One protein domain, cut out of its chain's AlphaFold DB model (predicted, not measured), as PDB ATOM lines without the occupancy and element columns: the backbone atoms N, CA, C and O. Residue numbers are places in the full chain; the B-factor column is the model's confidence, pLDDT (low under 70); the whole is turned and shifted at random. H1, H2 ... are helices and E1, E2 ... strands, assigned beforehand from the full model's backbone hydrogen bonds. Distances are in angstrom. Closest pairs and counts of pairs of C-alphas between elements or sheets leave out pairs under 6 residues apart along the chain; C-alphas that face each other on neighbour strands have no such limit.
ATOM      1  N   CYS A 495     228.775  63.325 157.070       65.44
ATOM      2  CA  CYS A 495     229.069  61.897 157.205       65.44
ATOM      3  C   CYS A 495     229.256  61.255 155.829       65.44
ATOM      4  O   CYS A 495     228.437  61.489 154.938       65.44
ATOM      5  N   ARG A 496     230.277  60.391 155.687       65.75
ATOM      6  CA  ARG A 496     230.662  59.725 154.421       65.75
ATOM      7  C   ARG A 496     229.571  58.819 153.810       65.75
ATOM      8  O   ARG A 496     229.714  58.389 152.668       65.75
ATOM      9  N   PHE A 497     228.468  58.570 154.526       66.50
ATOM     10  CA  PHE A 497     227.316  57.810 154.025       66.50
ATOM     11  C   PHE A 497     226.054  58.655 153.754       66.50
ATOM     12  O   PHE A 497     225.354  58.378 152.786       66.50
ATOM     13  N   CYS A 498     225.749  59.701 154.541       66.25
ATOM     14  CA  CYS A 498     224.497  60.471 154.369       66.25
ATOM     15  C   CYS A 498     224.576  61.686 153.423       66.25
ATOM     16  O   CYS A 498     223.593  62.409 153.293       66.25
ATOM     17  N   GLY A 499     225.699  61.904 152.727       64.12
ATOM     18  CA  GLY A 499     225.694  62.659 151.463       64.12
ATOM     19  C   GLY A 499     225.527  64.183 151.560       64.12
ATOM     20  O   GLY A 499     224.807  64.781 150.758       64.12
ATOM     21  N   PHE A 500     226.226  64.843 152.488       51.12
ATOM     22  CA  PHE A 500     226.220  66.309 152.614       51.12
ATOM     23  C   PHE A 500     227.605  66.928 152.358       51.12
ATOM     24  O   PHE A 500     228.273  67.341 153.295       51.12
ATOM     25  N   ILE A 501     227.970  67.061 151.077       41.59
ATOM     26  CA  ILE A 501     229.220  67.673 150.572       41.59
ATOM     27  C   ILE A 501     230.483  66.834 150.848       41.59
ATOM     28  O   ILE A 501     230.784  66.459 151.978       41.59
ATOM     29  N   TYR A 502     231.270  66.630 149.792       42.16
ATOM     30  CA  TYR A 502     232.659  66.171 149.841       42.16
ATOM     31  C   TYR A 502     233.501  67.103 148.964       42.16
ATOM     32  O   TYR A 502     232.986  67.634 147.977       42.16
ATOM     33  N   CYS A 503     234.779  67.289 149.296       35.50
ATOM     34  CA  CYS A 503     235.747  67.846 148.354       35.50
ATOM     35  C   CYS A 503     236.511  66.688 147.688       35.50
ATOM     36  O   CYS A 503     236.789  65.683 148.339       35.50
ATOM     37  N   ASP A 504     236.790  66.789 146.389       34.19
ATOM     38  CA  ASP A 504     237.326  65.669 145.591       34.19
ATOM     39  C   ASP A 504     238.748  65.294 146.055       34.19
ATOM     40  O   ASP A 504     239.069  64.138 146.327       34.19
ATOM     41  N   THR A 505     239.565  66.314 146.330       36.66
ATOM     42  CA  THR A 505     240.864  66.180 147.000       36.66
ATOM     43  C   THR A 505     240.748  65.597 148.413       36.66
ATOM     44  O   THR A 505     241.582  64.785 148.793       36.66
ATOM     45  N   CYS A 506     239.678  65.881 149.162       38.53
ATOM     46  CA  CYS A 506     239.418  65.290 150.484       38.53
ATOM     47  C   CYS A 506     239.109  63.783 150.417       38.53
ATOM     48  O   CYS A 506     239.177  63.097 151.441       38.53
ATOM     49  N   LEU A 507     238.720  63.272 149.244       43.16
ATOM     50  CA  LEU A 507     238.531  61.844 149.008       43.16
ATOM     51  C   LEU A 507     239.882  61.152 148.765       43.16
ATOM     52  O   LEU A 507     240.088  60.076 149.313       43.16
ATOM     53  N   ILE A 508     240.780  61.806 148.012       38.53
ATOM     54  CA  ILE A 508     242.022  61.241 147.447       38.53
ATOM     55  C   ILE A 508     243.269  61.508 148.314       38.53
ATOM     56  O   ILE A 508     244.111  60.631 148.467       38.53
ATOM     57  N   GLN A 509     243.412  62.680 148.946       38.03
ATOM     58  CA  GLN A 509     244.543  62.970 149.855       38.03
ATOM     59  C   GLN A 509     244.540  62.046 151.085       38.03
ATOM     60  O   GLN A 509     245.584  61.749 151.666       38.03
ATOM     61  N   ASN A 510     243.367  61.511 151.444       42.22
ATOM     62  CA  ASN A 510     243.231  60.504 152.492       42.22
ATOM     63  C   ASN A 510     243.918  59.161 152.116       42.22
ATOM     64  O   ASN A 510     244.159  58.355 153.015       42.22
ATOM     65  N   ASP A 511     244.281  58.955 150.842       43.44
ATOM     66  CA  ASP A 511     244.986  57.773 150.318       43.44
ATOM     67  C   ASP A 511     246.518  57.974 150.193       43.44
ATOM     68  O   ASP A 511     247.233  57.048 149.813       43.44
ATOM     69  N   GLN A 512     247.045  59.159 150.537       39.38
ATOM     70  CA  GLN A 512     248.488  59.459 150.585       39.38
ATOM     71  C   GLN A 512     248.924  59.799 152.024       39.38
ATOM     72  O   GLN A 512     249.608  59.008 152.679       39.38
ATOM     73  N   ASP A 513     248.450  60.924 152.569       38.69
ATOM     74  CA  ASP A 513     248.920  61.474 153.855       38.69
ATOM     75  C   ASP A 513     248.370  60.737 155.089       38.69
ATOM     76  O   ASP A 513     248.967  60.754 156.173       38.69
ATOM     77  N   GLU A 514     247.221  60.076 154.930       42.56
ATOM     78  CA  GLU A 514     246.579  59.270 155.974       42.56
ATOM     79  C   GLU A 514     246.689  57.761 155.706       42.56
ATOM     80  O   GLU A 514     246.646  56.987 156.662       42.56
ATOM     81  N   ALA A 515     246.948  57.313 154.471       41.09
ATOM     82  CA  ALA A 515     247.247  55.904 154.183       41.09
ATOM     83  C   ALA A 515     248.533  55.422 154.878       41.09
ATOM     84  O   ALA A 515     248.644  54.255 155.248       41.09
ATOM     85  N   SER A 516     249.483  56.319 155.146       40.31
ATOM     86  CA  SER A 516     250.679  56.033 155.952       40.31
ATOM     87  C   SER A 516     250.395  55.838 157.457       40.31
ATOM     88  O   SER A 516     251.218  55.257 158.165       40.31
ATOM     89  N   LYS A 517     249.220  56.251 157.963       37.81
ATOM     90  CA  LYS A 517     248.807  56.107 159.381       37.81
ATOM     91  C   LYS A 517     247.677  55.097 159.593       37.81
ATOM     92  O   LYS A 517     247.700  54.352 160.576       37.81
ATOM     93  N   PHE A 518     246.713  55.063 158.673       38.81
ATOM     94  CA  PHE A 518     245.434  54.355 158.764       38.81
ATOM     95  C   PHE A 518     245.202  53.390 157.589       38.81
ATOM     96  O   PHE A 518     244.067  53.202 157.154       38.81
ATOM     97  N   ASN A 519     246.254  52.732 157.087       33.84
ATOM     98  CA  ASN A 519     246.106  51.644 156.117       33.84
ATOM     99  C   ASN A 519     245.413  50.419 156.752       33.84
ATOM    100  O   ASN A 519     246.064  49.490 157.239       33.84
ATOM    101  N   VAL A 520     244.077  50.438 156.777       39.56
ATOM    102  CA  VAL A 520     243.233  49.355 157.309       39.56
ATOM    103  C   VAL A 520     243.508  48.051 156.556       39.56
ATOM    104  O   VAL A 520     243.640  47.006 157.182       39.56
ATOM    105  N   THR A 521     243.714  48.125 155.238       32.28
ATOM    106  CA  THR A 521     244.019  46.971 154.380       32.28
ATOM    107  C   THR A 521     245.405  46.370 154.654       32.28
ATOM    108  O   THR A 521     245.566  45.156 154.600       32.28
ATOM    109  N   THR A 522     246.420  47.183 154.982       31.50
ATOM    110  CA  THR A 522     247.803  46.693 155.181       31.50
ATOM    111  C   THR A 522     248.109  46.291 156.627       31.50
ATOM    112  O   THR A 522     248.953  45.425 156.859       31.50
ATOM    113  N   ARG A 523     247.418  46.858 157.631       32.72
ATOM    114  CA  ARG A 523     247.629  46.475 159.045       32.72
ATOM    115  C   ARG A 523     247.174  45.056 159.395       32.72
ATOM    116  O   ARG A 523     247.576  44.568 160.447       32.72
ATOM    117  N   GLY A 536     236.915  49.089 163.423       63.97
ATOM    118  CA  GLY A 536     235.455  49.244 163.468       63.97
ATOM    119  C   GLY A 536     234.819  49.310 162.069       63.97
ATOM    120  O   GLY A 536     235.305  48.659 161.151       63.97
ATOM    121  N   ILE A 537     233.732  50.086 161.909       66.38
ATOM    122  CA  ILE A 537     232.884  50.119 160.693       66.38
ATOM    123  C   ILE A 537     233.699  50.052 159.393       66.38
ATOM    124  O   ILE A 537     234.354  51.014 158.993       66.38
ATOM    125  N   LEU A 538     233.579  48.926 158.695       76.69
ATOM    126  CA  LEU A 538     234.287  48.681 157.451       76.69
ATOM    127  C   LEU A 538     233.578  49.407 156.297       76.69
ATOM    128  O   LEU A 538     232.432  49.104 155.950       76.69
ATOM    129  N   LEU A 539     234.283  50.367 155.698       84.94
ATOM    130  CA  LEU A 539     233.930  50.987 154.423       84.94
ATOM    131  C   LEU A 539     234.932  50.536 153.356       84.94
ATOM    132  O   LEU A 539     236.135  50.728 153.511       84.94
ATOM    133  N   ASP A 540     234.421  49.970 152.266       84.56
ATOM    134  CA  ASP A 540     235.190  49.667 151.054       84.56
ATOM    135  C   ASP A 540     235.625  50.963 150.337       84.56
ATOM    136  O   ASP A 540     235.010  52.020 150.515       84.56
ATOM    137  N   GLN A 541     236.623  50.878 149.449       81.25
ATOM    138  CA  GLN A 541     237.095  51.991 148.606       81.25
ATOM    139  C   GLN A 541     235.948  52.679 147.836       81.25
ATOM    140  O   GLN A 541     235.924  53.898 147.686       81.25
ATOM    141  N   ASN A 542     234.920  51.914 147.444       82.12
ATOM    142  CA  ASN A 542     233.703  52.403 146.786       82.12
ATOM    143  C   ASN A 542     232.692  53.082 147.743       82.12
ATOM    144  O   ASN A 542     231.534  53.275 147.373       82.12
ATOM    145  N   ALA A 543     233.081  53.385 148.988       83.50
ATOM    146  CA  ALA A 543     232.225  53.884 150.071       83.50
ATOM    147  C   ALA A 543     230.989  53.004 150.373       83.50
ATOM    148  O   ALA A 543     229.967  53.505 150.849       83.50
ATOM    149  N   ARG A 544     231.094  51.694 150.100       88.25
ATOM    150  CA  ARG A 544     230.106  50.655 150.447       88.25
ATOM    151  C   ARG A 544     230.334  50.190 151.882       88.25
ATOM    152  O   ARG A 544     231.488  50.040 152.282       88.25
ATOM    153  N   PHE A 545     229.271  49.915 152.632       88.69
ATOM    154  CA  PHE A 545     229.405  49.249 153.932       88.69
ATOM    155  C   PHE A 545     229.748  47.770 153.727       88.69
ATOM    156  O   PHE A 545     229.159  47.118 152.866       88.69
ATOM    157  N   VAL A 546     230.672  47.244 154.529       92.56
ATOM    158  CA  VAL A 546     231.063  45.828 154.518       92.56
ATOM    159  C   VAL A 546     230.604  45.197 155.831       92.56
ATOM    160  O   VAL A 546     231.265  45.324 156.858       92.56
ATOM    161  N   VAL A 547     229.436  44.556 155.815       93.81
ATOM    162  CA  VAL A 547     228.858  43.907 156.999       93.81
ATOM    163  C   VAL A 547     229.457  42.505 157.158       93.81
ATOM    164  O   VAL A 547     229.293  41.692 156.249       93.81
ATOM    165  N   PRO A 548     230.131  42.181 158.278       92.94
ATOM    166  CA  PRO A 548     230.603  40.822 158.549       92.94
ATOM    167  C   PRO A 548     229.441  39.866 158.849       92.94
ATOM    168  O   PRO A 548     228.469  40.262 159.493       92.94
ATOM    169  N   ILE A 549     229.583  38.597 158.460       94.06
ATOM    170  CA  ILE A 549     228.699  37.494 158.859       94.06
ATOM    171  C   ILE A 549     229.466  36.579 159.823       94.06
ATOM    172  O   ILE A 549     230.254  35.734 159.409       94.06
ATOM    173  N   TYR A 550     229.239  36.758 161.124       90.62
ATOM    174  CA  TYR A 550     229.994  36.152 162.224       90.62
ATOM    175  C   TYR A 550     230.017  34.619 162.195       90.62
ATOM    176  O   TYR A 550     231.042  34.040 162.538       90.62
ATOM    177  N   ARG A 551     228.940  33.954 161.746       88.88
ATOM    178  CA  ARG A 551     228.919  32.481 161.609       88.88
ATOM    179  C   ARG A 551     229.840  31.936 160.505       88.88
ATOM    180  O   ARG A 551     230.152  30.753 160.518       88.88
ATOM    181  N   ASN A 552     230.275  32.797 159.582       89.19
ATOM    182  CA  ASN A 552     231.139  32.467 158.446       89.19
ATOM    183  C   ASN A 552     232.570  33.026 158.627       89.19
ATOM    184  O   ASN A 552     233.376  32.947 157.701       89.19
ATOM    185  N   LEU A 553     232.873  33.642 159.777       88.19
ATOM    186  CA  LEU A 553     234.186  34.199 160.106       88.19
ATOM    187  C   LEU A 553     234.991  33.229 160.975       88.19
ATOM    188  O   LEU A 553     234.440  32.522 161.819       88.19
ATOM    189  N   GLU A 554     236.312  33.222 160.799       84.25
ATOM    190  CA  GLU A 554     237.201  32.408 161.627       84.25
ATOM    191  C   GLU A 554     237.261  32.934 163.072       84.25
ATOM    192  O   GLU A 554     237.013  34.110 163.351       84.25
ATOM    193  N   ALA A 555     237.611  32.067 164.026       76.25
ATOM    194  CA  ALA A 555     237.569  32.395 165.456       76.25
ATOM    195  C   ALA A 555     238.508  33.553 165.869       76.25
ATOM    196  O   ALA A 555     238.294  34.176 166.909       76.25
ATOM    197  N   SER A 556     239.517  33.878 165.053       75.06
ATOM    198  CA  SER A 556     240.341  35.089 165.178       75.06
ATOM    199  C   SER A 556     239.536  36.378 164.985       75.06
ATOM    200  O   SER A 556     239.756  37.363 165.691       75.06
ATOM    201  N   ASP A 557     238.573  36.365 164.064       70.69
ATOM    202  CA  ASP A 557     237.814  37.542 163.649       70.69
ATOM    203  C   ASP A 557     236.592  37.792 164.536       70.69
ATOM    204  O   ASP A 557     236.126  38.928 164.650       70.69
ATOM    205  N   ALA A 558     236.148  36.782 165.289       67.00
ATOM    206  CA  ALA A 558     235.165  36.949 166.358       67.00
ATOM    207  C   ALA A 558     235.600  37.999 167.406       67.00
ATOM    208  O   ALA A 558     234.755  38.689 167.975       67.00
ATOM    209  N   ALA A 559     236.905  38.218 167.616       70.38
ATOM    210  CA  ALA A 559     237.398  39.297 168.479       70.38
ATOM    211  C   ALA A 559     237.032  40.705 167.951       70.38
ATOM    212  O   ALA A 559     236.771  41.621 168.740       70.38
ATOM    213  N   GLN A 560     236.945  40.874 166.625       67.81
ATOM    214  CA  GLN A 560     236.586  42.135 165.961       67.81
ATOM    215  C   GLN A 560     235.112  42.524 166.201       67.81
ATOM    216  O   GLN A 560     234.771  43.707 166.173       67.81
ATOM    217  N   MET A 561     234.241  41.556 166.524       69.00
ATOM    218  CA  MET A 561     232.816  41.760 166.838       69.00
ATOM    219  C   MET A 561     232.593  42.806 167.945       69.00
ATOM    220  O   MET A 561     231.662  43.614 167.865       69.00
ATOM    221  N   SER A 562     233.480  42.841 168.944       69.38
ATOM    222  CA  SER A 562     233.441  43.821 170.038       69.38
ATOM    223  C   SER A 562     233.743  45.258 169.582       69.38
ATOM    224  O   SER A 562     233.101  46.194 170.049       69.38
ATOM    225  N   LEU A 563     234.652  45.447 168.618       69.81
ATOM    226  CA  LEU A 563     235.023  46.767 168.092       69.81
ATOM    227  C   LEU A 563     234.039  47.279 167.032       69.81
ATOM    228  O   LEU A 563     233.781  48.480 166.966       69.81
ATOM    229  N   ILE A 564     233.445  46.389 166.234       71.06
ATOM    230  CA  ILE A 564     232.442  46.754 165.218       71.06
ATOM    231  C   ILE A 564     231.114  47.190 165.868       71.06
ATOM    232  O   ILE A 564     230.410  48.048 165.329       71.06
ATOM    233  N   THR A 565     230.778  46.650 167.045       70.75
ATOM    234  CA  THR A 565     229.533  46.973 167.768       70.75
ATOM    235  C   THR A 565     229.653  48.129 168.774       70.75
ATOM    236  O   THR A 565     228.619  48.598 169.264       70.75
ATOM    237  N   ASP A 566     230.855  48.638 169.058       80.25
ATOM    238  CA  ASP A 566     231.071  49.791 169.945       80.25
ATOM    239  C   ASP A 566     230.825  51.133 169.209       80.25
ATOM    240  O   ASP A 566     231.526  51.438 168.236       80.25
ATOM    241  N   PRO A 567     229.855  51.964 169.651       69.81
ATOM    242  CA  PRO A 567     229.553  53.245 169.018       69.81
ATOM    243  C   PRO A 567     230.648  54.312 169.136       69.81
ATOM    244  O   PRO A 567     230.629  55.277 168.368       69.81
ATOM    245  N   GLU A 568     231.618  54.167 170.041       75.31
ATOM    246  CA  GLU A 568     232.737  55.108 170.137       75.31
ATOM    247  C   GLU A 568     233.666  55.021 168.916       75.31
ATOM    248  O   GLU A 568     234.165  56.046 168.438       75.31
ATOM    249  N   ASN A 569     233.804  53.831 168.316       73.88
ATOM    250  CA  ASN A 569     234.638  53.616 167.131       73.88
ATOM    251  C   ASN A 569     234.102  54.318 165.870       73.88
ATOM    252  O   ASN A 569     234.854  54.522 164.917       73.88
ATOM    253  N   TYR A 570     232.838  54.760 165.846       72.69
ATOM    254  CA  TYR A 570     232.235  55.418 164.672       72.69
ATOM    255  C   TYR A 570     232.893  56.770 164.359       72.69
ATOM    256  O   TYR A 570     232.908  57.213 163.207       72.69
ATOM    257  N   LYS A 571     233.506  57.389 165.379       71.19
ATOM    258  CA  LYS A 571     234.274  58.639 165.275       71.19
ATOM    259  C   LYS A 571     235.471  58.502 164.327       71.19
ATOM    260  O   LYS A 571     235.789  59.459 163.626       71.19
ATOM    261  N   LEU A 572     236.084  57.315 164.255       73.69
ATOM    262  CA  LEU A 572     237.257  57.037 163.417       73.69
ATOM    263  C   LEU A 572     236.933  57.100 161.914       73.69
ATOM    264  O   LEU A 572     237.751  57.547 161.117       73.69
ATOM    265  N   PHE A 573     235.718  56.705 161.523       71.06
ATOM    266  CA  PHE A 573     235.334  56.515 160.119       71.06
ATOM    267  C   PHE A 573     234.654  57.736 159.482       71.06
ATOM    268  O   PHE A 573     234.176  57.659 158.350       71.06
ATOM    269  N   LYS A 574     234.596  58.875 160.193       80.75
ATOM    270  CA  LYS A 574     233.876  60.094 159.763       80.75
ATOM    271  C   LYS A 574     232.388  59.793 159.458       80.75
ATOM    272  O   LYS A 574     231.799  60.325 158.515       80.75
ATOM    273  N   ILE A 575     231.778  58.921 160.271       81.81
ATOM    274  CA  ILE A 575     230.366  58.514 160.199       81.81
ATOM    275  C   ILE A 575     229.587  59.214 161.324       81.81
ATOM    276  O   ILE A 575     230.036  59.263 162.467       81.81
ATOM    277  N   CYS A 576     228.410  59.773 161.026       84.81
ATOM    278  CA  CYS A 576     227.563  60.384 162.055       84.81
ATOM    279  C   CYS A 576     226.873  59.306 162.903       84.81
ATOM    280  O   CYS A 576     226.548  58.231 162.392       84.81
ATOM    281  N   LYS A 577     226.588  59.613 164.179       83.75
ATOM    282  CA  LYS A 577     226.014  58.652 165.138       83.75
ATOM    283  C   LYS A 577     224.828  57.869 164.556       83.75
ATOM    284  O   LYS A 577     224.845  56.650 164.609       83.75
ATOM    285  N   ASN A 578     223.879  58.555 163.913       85.88
ATOM    286  CA  ASN A 578     222.699  57.934 163.302       85.88
ATOM    287  C   ASN A 578     223.045  56.884 162.226       85.88
ATOM    288  O   ASN A 578     222.464  55.808 162.214       85.88
ATOM    289  N   CYS A 579     224.010  57.155 161.339       84.62
ATOM    290  CA  CYS A 579     224.429  56.177 160.328       84.62
ATOM    291  C   CYS A 579     225.197  54.997 160.939       84.62
ATOM    292  O   CYS A 579     225.028  53.876 160.472       84.62
ATOM    293  N   GLY A 580     226.004  55.228 161.979       87.06
ATOM    294  CA  GLY A 580     226.684  54.149 162.701       87.06
ATOM    295  C   GLY A 580     225.719  53.276 163.513       87.06
ATOM    296  O   GLY A 580     225.886  52.067 163.574       87.06
ATOM    297  N   GLU A 581     224.668  53.872 164.074       87.12
ATOM    298  CA  GLU A 581     223.605  53.191 164.825       87.12
ATOM    299  C   GLU A 581     222.688  52.374 163.894       87.12
ATOM    300  O   GLU A 581     222.404  51.213 164.179       87.12
ATOM    301  N   ILE A 582     222.343  52.905 162.711       87.88
ATOM    302  CA  ILE A 582     221.690  52.135 161.636       87.88
ATOM    303  C   ILE A 582     222.585  50.976 161.172       87.88
ATOM    304  O   ILE A 582     222.106  49.850 161.067       87.88
ATOM    305  N   TYR A 583     223.880  51.222 160.936       88.62
ATOM    306  CA  TYR A 583     224.838  50.174 160.568       88.62
ATOM    307  C   TYR A 583     224.946  49.093 161.656       88.62
ATOM    308  O   TYR A 583     224.938  47.911 161.332       88.62
ATOM    309  N   LYS A 584     224.972  49.461 162.945       89.62
ATOM    310  CA  LYS A 584     224.993  48.504 164.062       89.62
ATOM    311  C   LYS A 584     223.790  47.571 164.040       89.62
ATOM    312  O   LYS A 584     223.966  46.360 164.139       89.62
ATOM    313  N   ASN A 585     222.593  48.135 163.916       92.44
ATOM    314  CA  ASN A 585     221.361  47.354 163.902       92.44
ATOM    315  C   ASN A 585     221.342  46.432 162.676       92.44
ATOM    316  O   ASN A 585     221.157  45.236 162.825       92.44
ATOM    317  N   LEU A 586     221.713  46.951 161.503       91.50
ATOM    318  CA  LEU A 586     221.845  46.188 160.262       91.50
ATOM    319  C   LEU A 586     222.854  45.025 160.358       91.50
ATOM    320  O   LEU A 586     222.579  43.942 159.847       91.50
ATOM    321  N   VAL A 587     223.988  45.210 161.043       92.19
ATOM    322  CA  VAL A 587     224.943  44.126 161.344       92.19
ATOM    323  C   VAL A 587     224.315  43.088 162.278       92.19
ATOM    324  O   VAL A 587     224.453  41.895 162.025       92.19
ATOM    325  N   LEU A 588     223.620  43.509 163.340       92.94
ATOM    326  CA  LEU A 588     222.961  42.596 164.280       92.94
ATOM    327  C   LEU A 588     221.825  41.806 163.612       92.94
ATOM    328  O   LEU A 588     221.770  40.589 163.765       92.94
ATOM    329  N   ASP A 589     220.976  42.468 162.829       94.06
ATOM    330  CA  ASP A 589     219.820  41.881 162.148       94.06
ATOM    331  C   ASP A 589     220.245  40.905 161.042       94.06
ATOM    332  O   ASP A 589     219.696  39.805 160.950       94.06
ATOM    333  N   LEU A 590     221.261  41.246 160.234       93.50
ATOM    334  CA  LEU A 590     221.814  40.328 159.228       93.50
ATOM    335  C   LEU A 590     222.469  39.102 159.871       93.50
ATOM    336  O   LEU A 590     222.319  37.998 159.355       93.50
ATOM    337  N   ASN A 591     223.148  39.261 161.009       93.06
ATOM    338  CA  ASN A 591     223.754  38.133 161.720       93.06
ATOM    339  C   ASN A 591     222.736  37.277 162.467       93.06
ATOM    340  O   ASN A 591     222.892  36.059 162.520       93.06
ATOM    341  N   LYS A 592     221.671  37.881 162.995       94.12
ATOM    342  CA  LYS A 592     220.546  37.138 163.551       94.12
ATOM    343  C   LYS A 592     219.857  36.327 162.454       94.12
ATOM    344  O   LYS A 592     219.768  35.117 162.587       94.12
ATOM    345  N   SER A 593     219.492  36.955 161.334       92.25
ATOM    346  CA  SER A 593     218.918  36.264 160.170       92.25
ATOM    347  C   SER A 593     219.850  35.189 159.600       92.25
ATOM    348  O   SER A 593     219.373  34.163 159.133       92.25
ATOM    349  N   ALA A 594     221.174  35.374 159.659       91.69
ATOM    350  CA  ALA A 594     222.132  34.339 159.279       91.69
ATOM    351  C   ALA A 594     222.148  33.159 160.269       91.69
ATOM    352  O   ALA A 594     222.304  32.026 159.836       91.69
ATOM    353  N   ASN A 595     221.966  33.383 161.571       91.12
ATOM    354  CA  ASN A 595     221.885  32.302 162.559       91.12
ATOM    355  C   ASN A 595     220.517  31.594 162.560       91.12
ATOM    356  O   ASN A 595     220.464  30.390 162.792       91.12
ATOM    357  N   ASP A 596     219.439  32.332 162.282       92.38
ATOM    358  CA  ASP A 596     218.059  31.832 162.206       92.38
ATOM    359  C   ASP A 596     217.767  31.112 160.861       92.38
ATOM    360  O   ASP A 596     216.750  30.432 160.740       92.38
ATOM    361  N   ALA A 597     218.622  31.264 159.839       90.06
ATOM    362  CA  ALA A 597     218.444  30.649 158.520       90.06
ATOM    363  C   ALA A 597     218.879  29.173 158.485       90.06
ATOM    364  O   ALA A 597     220.028  28.854 158.804       90.06
ATOM    365  N   ASP A 598     217.980  28.310 157.996       90.50
ATOM    366  CA  ASP A 598     218.172  26.859 157.877       90.50
ATOM    367  C   ASP A 598     219.518  26.456 157.240       90.50
ATOM    368  O   ASP A 598     219.985  27.114 156.302       90.50
ATOM    369  N   PRO A 599     220.121  25.327 157.666       84.31
ATOM    370  CA  PRO A 599     221.417  24.864 157.161       84.31
ATOM    371  C   PRO A 599     221.406  24.452 155.678       84.31
ATOM    372  O   PRO A 599     222.473  24.302 155.092       84.31
ATOM    373  N   GLU A 600     220.240  24.322 155.041       84.75
ATOM    374  CA  GLU A 600     220.118  24.115 153.586       84.75
ATOM    375  C   GLU A 600     220.025  25.442 152.795       84.75
ATOM    376  O   GLU A 600     220.090  25.453 151.564       84.75
ATOM    377  N   SER A 601     219.926  26.589 153.481       81.62
ATOM    378  CA  SER A 601     219.924  27.931 152.884       81.62
ATOM    379  C   SER A 601     221.358  28.392 152.578       81.62
ATOM    380  O   SER A 601     221.977  29.179 153.303       81.62
ATOM    381  N   ASP A 602     221.914  27.830 151.503       73.69
ATOM    382  CA  ASP A 602     223.333  27.904 151.104       73.69
ATOM    383  C   ASP A 602     223.837  29.344 150.821       73.69
ATOM    384  O   ASP A 602     225.009  29.679 151.012       73.69
ATOM    385  N   THR A 603     222.942  30.256 150.421       80.94
ATOM    386  CA  THR A 603     223.298  31.596 149.911       80.94
ATOM    387  C   THR A 603     223.996  32.497 150.929       80.94
ATOM    388  O   THR A 603     224.905  33.237 150.556       80.94
ATOM    389  N   LEU A 604     223.612  32.436 152.210       79.94
ATOM    390  CA  LEU A 604     224.210  33.232 153.293       79.94
ATOM    391  C   LEU A 604     225.257  32.459 154.112       79.94
ATOM    392  O   LEU A 604     225.723  32.972 155.130       79.94
ATOM    393  N   GLN A 605     225.603  31.222 153.744       80.25
ATOM    394  CA  GLN A 605     226.657  30.440 154.416       80.25
ATOM    395  C   GLN A 605     228.024  30.628 153.748       80.25
ATOM    396  O   GLN A 605     229.065  30.561 154.392       80.25
ATOM    397  N   LYS A 606     228.029  30.915 152.445       88.31
ATOM    398  CA  LYS A 606     229.246  30.925 151.627       88.31
ATOM    399  C   LYS A 606     230.096  32.200 151.719       88.31
ATOM    400  O   LYS A 606     231.221  32.211 151.222       88.31
ATOM    401  N   PHE A 607     229.577  33.277 152.312       90.75
ATOM    402  CA  PHE A 607     230.201  34.604 152.261       90.75
ATOM    403  C   PHE A 607     230.474  35.176 153.664       90.75
ATOM    404  O   PHE A 607     229.522  35.396 154.416       90.75
ATOM    405  N   PRO A 608     231.737  35.477 154.029       92.06
ATOM    406  CA  PRO A 608     232.070  36.095 155.318       92.06
ATOM    407  C   PRO A 608     231.669  37.575 155.420       92.06
ATOM    408  O   PRO A 608     231.608  38.118 156.522       92.06
ATOM    409  N   TYR A 609     231.369  38.230 154.291       93.75
ATOM    410  CA  TYR A 609     231.000  39.646 154.229       93.75
ATOM    411  C   TYR A 609     229.852  39.896 153.243       93.75
ATOM    412  O   TYR A 609     229.828  39.331 152.150       93.75
ATOM    413  N   VAL A 610     228.952  40.812 153.601       93.94
ATOM    414  CA  VAL A 610     227.895  41.364 152.744       93.94
ATOM    415  C   VAL A 610     228.234  42.818 152.414       93.94
ATOM    416  O   VAL A 610     228.379  43.654 153.307       93.94
ATOM    417  N   PHE A 611     228.355  43.129 151.124       92.75
ATOM    418  CA  PHE A 611     228.625  44.484 150.639       92.75
ATOM    419  C   PHE A 611     227.313  45.220 150.372       92.75
ATOM    420  O   PHE A 611     226.525  44.805 149.525       92.75
ATOM    421  N   ILE A 612     227.094  46.329 151.073       89.94
ATOM    422  CA  ILE A 612     225.876  47.134 150.969       89.94
ATOM    423  C   ILE A 612     226.210  48.412 150.207       89.94
ATOM    424  O   ILE A 612     227.018  49.237 150.648       89.94
ATOM    425  N   GLU A 613     225.617  48.544 149.021       88.06
ATOM    426  CA  GLU A 613     225.930  49.630 148.102       88.06
ATOM    427  C   GLU A 613     225.458  50.990 148.621       88.06
ATOM    428  O   GLU A 613     224.392  51.132 149.220       88.06
ATOM    429  N   ASN A 614     226.263  52.018 148.360       83.81
ATOM    430  CA  ASN A 614     225.912  53.391 148.677       83.81
ATOM    431  C   ASN A 614     225.071  53.967 147.520       83.81
ATOM    432  O   ASN A 614     225.611  54.154 146.424       83.81
ATOM    433  N   PRO A 615     223.773  54.274 147.724       76.94
ATOM    434  CA  PRO A 615     222.877  54.664 146.632       76.94
ATOM    435  C   PRO A 615     223.326  55.954 145.930       76.94
ATOM    436  O   PRO A 615     223.089  56.130 144.734       76.94
ATOM    437  N   TYR A 616     224.039  56.834 146.640       74.75
ATOM    438  CA  TYR A 616     224.552  58.089 146.095       74.75
ATOM    439  C   TYR A 616     225.759  57.890 145.157       74.75
ATOM    440  O   TYR A 616     225.996  58.729 144.291       74.75
ATOM    441  N   VAL A 617     226.495  56.777 145.272       75.38
ATOM    442  CA  VAL A 617     227.644  56.465 144.397       75.38
ATOM    443  C   VAL A 617     227.180  55.975 143.023       75.38
ATOM    444  O   VAL A 617     227.756  56.356 142.003       75.38
ATOM    445  N   ASN A 618     226.109  55.179 142.968       67.31
ATOM    446  CA  ASN A 618     225.584  54.658 141.703       67.31
ATOM    447  C   ASN A 618     224.880  55.742 140.870       67.31
ATOM    448  O   ASN A 618     225.026  55.756 139.646       67.31
ATOM    449  N   ALA A 619     224.210  56.709 141.511       66.38
ATOM    450  CA  ALA A 619     223.617  57.864 140.830       66.38
ATOM    451  C   ALA A 619     224.652  58.648 139.989       66.38
ATOM    452  O   ALA A 619     224.402  58.961 138.825       66.38
ATOM    453  N   LEU A 620     225.850  58.875 140.543       61.91
ATOM    454  CA  LEU A 620     226.954  59.575 139.867       61.91
ATOM    455  C   LEU A 620     227.541  58.799 138.674       61.91
ATOM    456  O   LEU A 620     228.115  59.407 137.768       61.91
ATOM    457  N   LYS A 621     227.403  57.467 138.653       64.50
ATOM    458  CA  LYS A 621     227.806  56.627 137.511       64.50
ATOM    459  C   LYS A 621     226.762  56.679 136.389       64.50
ATOM    460  O   LYS A 621     227.140  56.769 135.224       64.50
ATOM    461  N   GLY A 622     225.472  56.689 136.736       61.31
ATOM    462  CA  GLY A 622     224.363  56.721 135.775       61.31
ATOM    463  C   GLY A 622     224.326  57.979 134.899       61.31
ATOM    464  O   GLY A 622     224.204  57.871 133.681       61.31
TER     465      GLY A 622
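This is residues 495 to 523 and 536 to 622 of the 673 residues of the protein "FYVE domain-containing protein" of Suhomyces tanzawaensis NRRL Y-17324 (UniProt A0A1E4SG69). A long helix, H5, lies over a small two-stranded ladder of E1 and E2, mostly over E1, and the short helices H3 and H4 lie near H5, with H4 at its first turns. Away from this core, H1 and H2 lie on a loose loop at one end, where residues 500 to 506 and 512 to 517 stick out, and H6 ends the printed part away from the other helices. The printed part has 116 residues with six named helices and two named strands, in the order H1 H2 E1 H3 H4 H5 E2 H6; the sheet, E1 - E2, is antiparallel, and the class is mostly helix. The whole is compact, with a radius of gyration of the C-alphas of 15.5 A, and spans 47 by 34 by 24 A.

Look first at E1, residues 545 to 548, and E2, residues 609 to 612: they are antiparallel neighbours at 155 degrees, with N 547 and O 610 at 2.9 A and N 612 and O 545 at 2.8 A, within hydrogen-bond range. Next find H5, residues 577 to 596; its closest C-alphas to E1 are those of Val 547 and Val 587, 5.9 A apart. With residues 577 to 581 alone, H5 touches H4, residues 567 to 573, closest at the C-alphas of Tyr 570 and Gly 580, 6.0 A; the tilt of 69 degrees is only just steep, and they run opposite ways. H3, residues 557 to 564, is close to H5 but not clearly touching, with C-alphas 564 and 584 closest at 7.7 A. H1, residues 504 to 511, and H2, residues 515 to 518, meet only through their link. H6, residues 615 to 622, touches no helix. In H5 every O i to N i+4 pair is within hydrogen-bond range; the figures are 2 of 4 in H1, 2 of 4 in H6, 1 of 4 in H3 beside 3 of 5 O i to N i+3 pairs, and 0 of 3 in H4 beside 4 of 4; H2 is too short for an i+4 pair.

Find C-alpha 577 at (226.014, 58.652, 165.138); from there H5 runs 28.1 A to C-alpha 596 at (218.059, 31.832, 162.206). H1 is 12.0 A long, H4 and H6 11.1 A each, and H3 10.8 A. H6 ends at C-alpha 622, (224.363, 56.721, 135.775).

Thr 505 and Glu 600 have the two C-alphas farthest apart, 47.4 A. Residues 524 to 535 are not printed, and C-alphas 523 and 536 are 13.2 A apart across the cut. The link H5 to E2 is long. The printed part has a mean pLDDT of 72.4, and residues 495 to 523 and 618 to 622 are among those under 70.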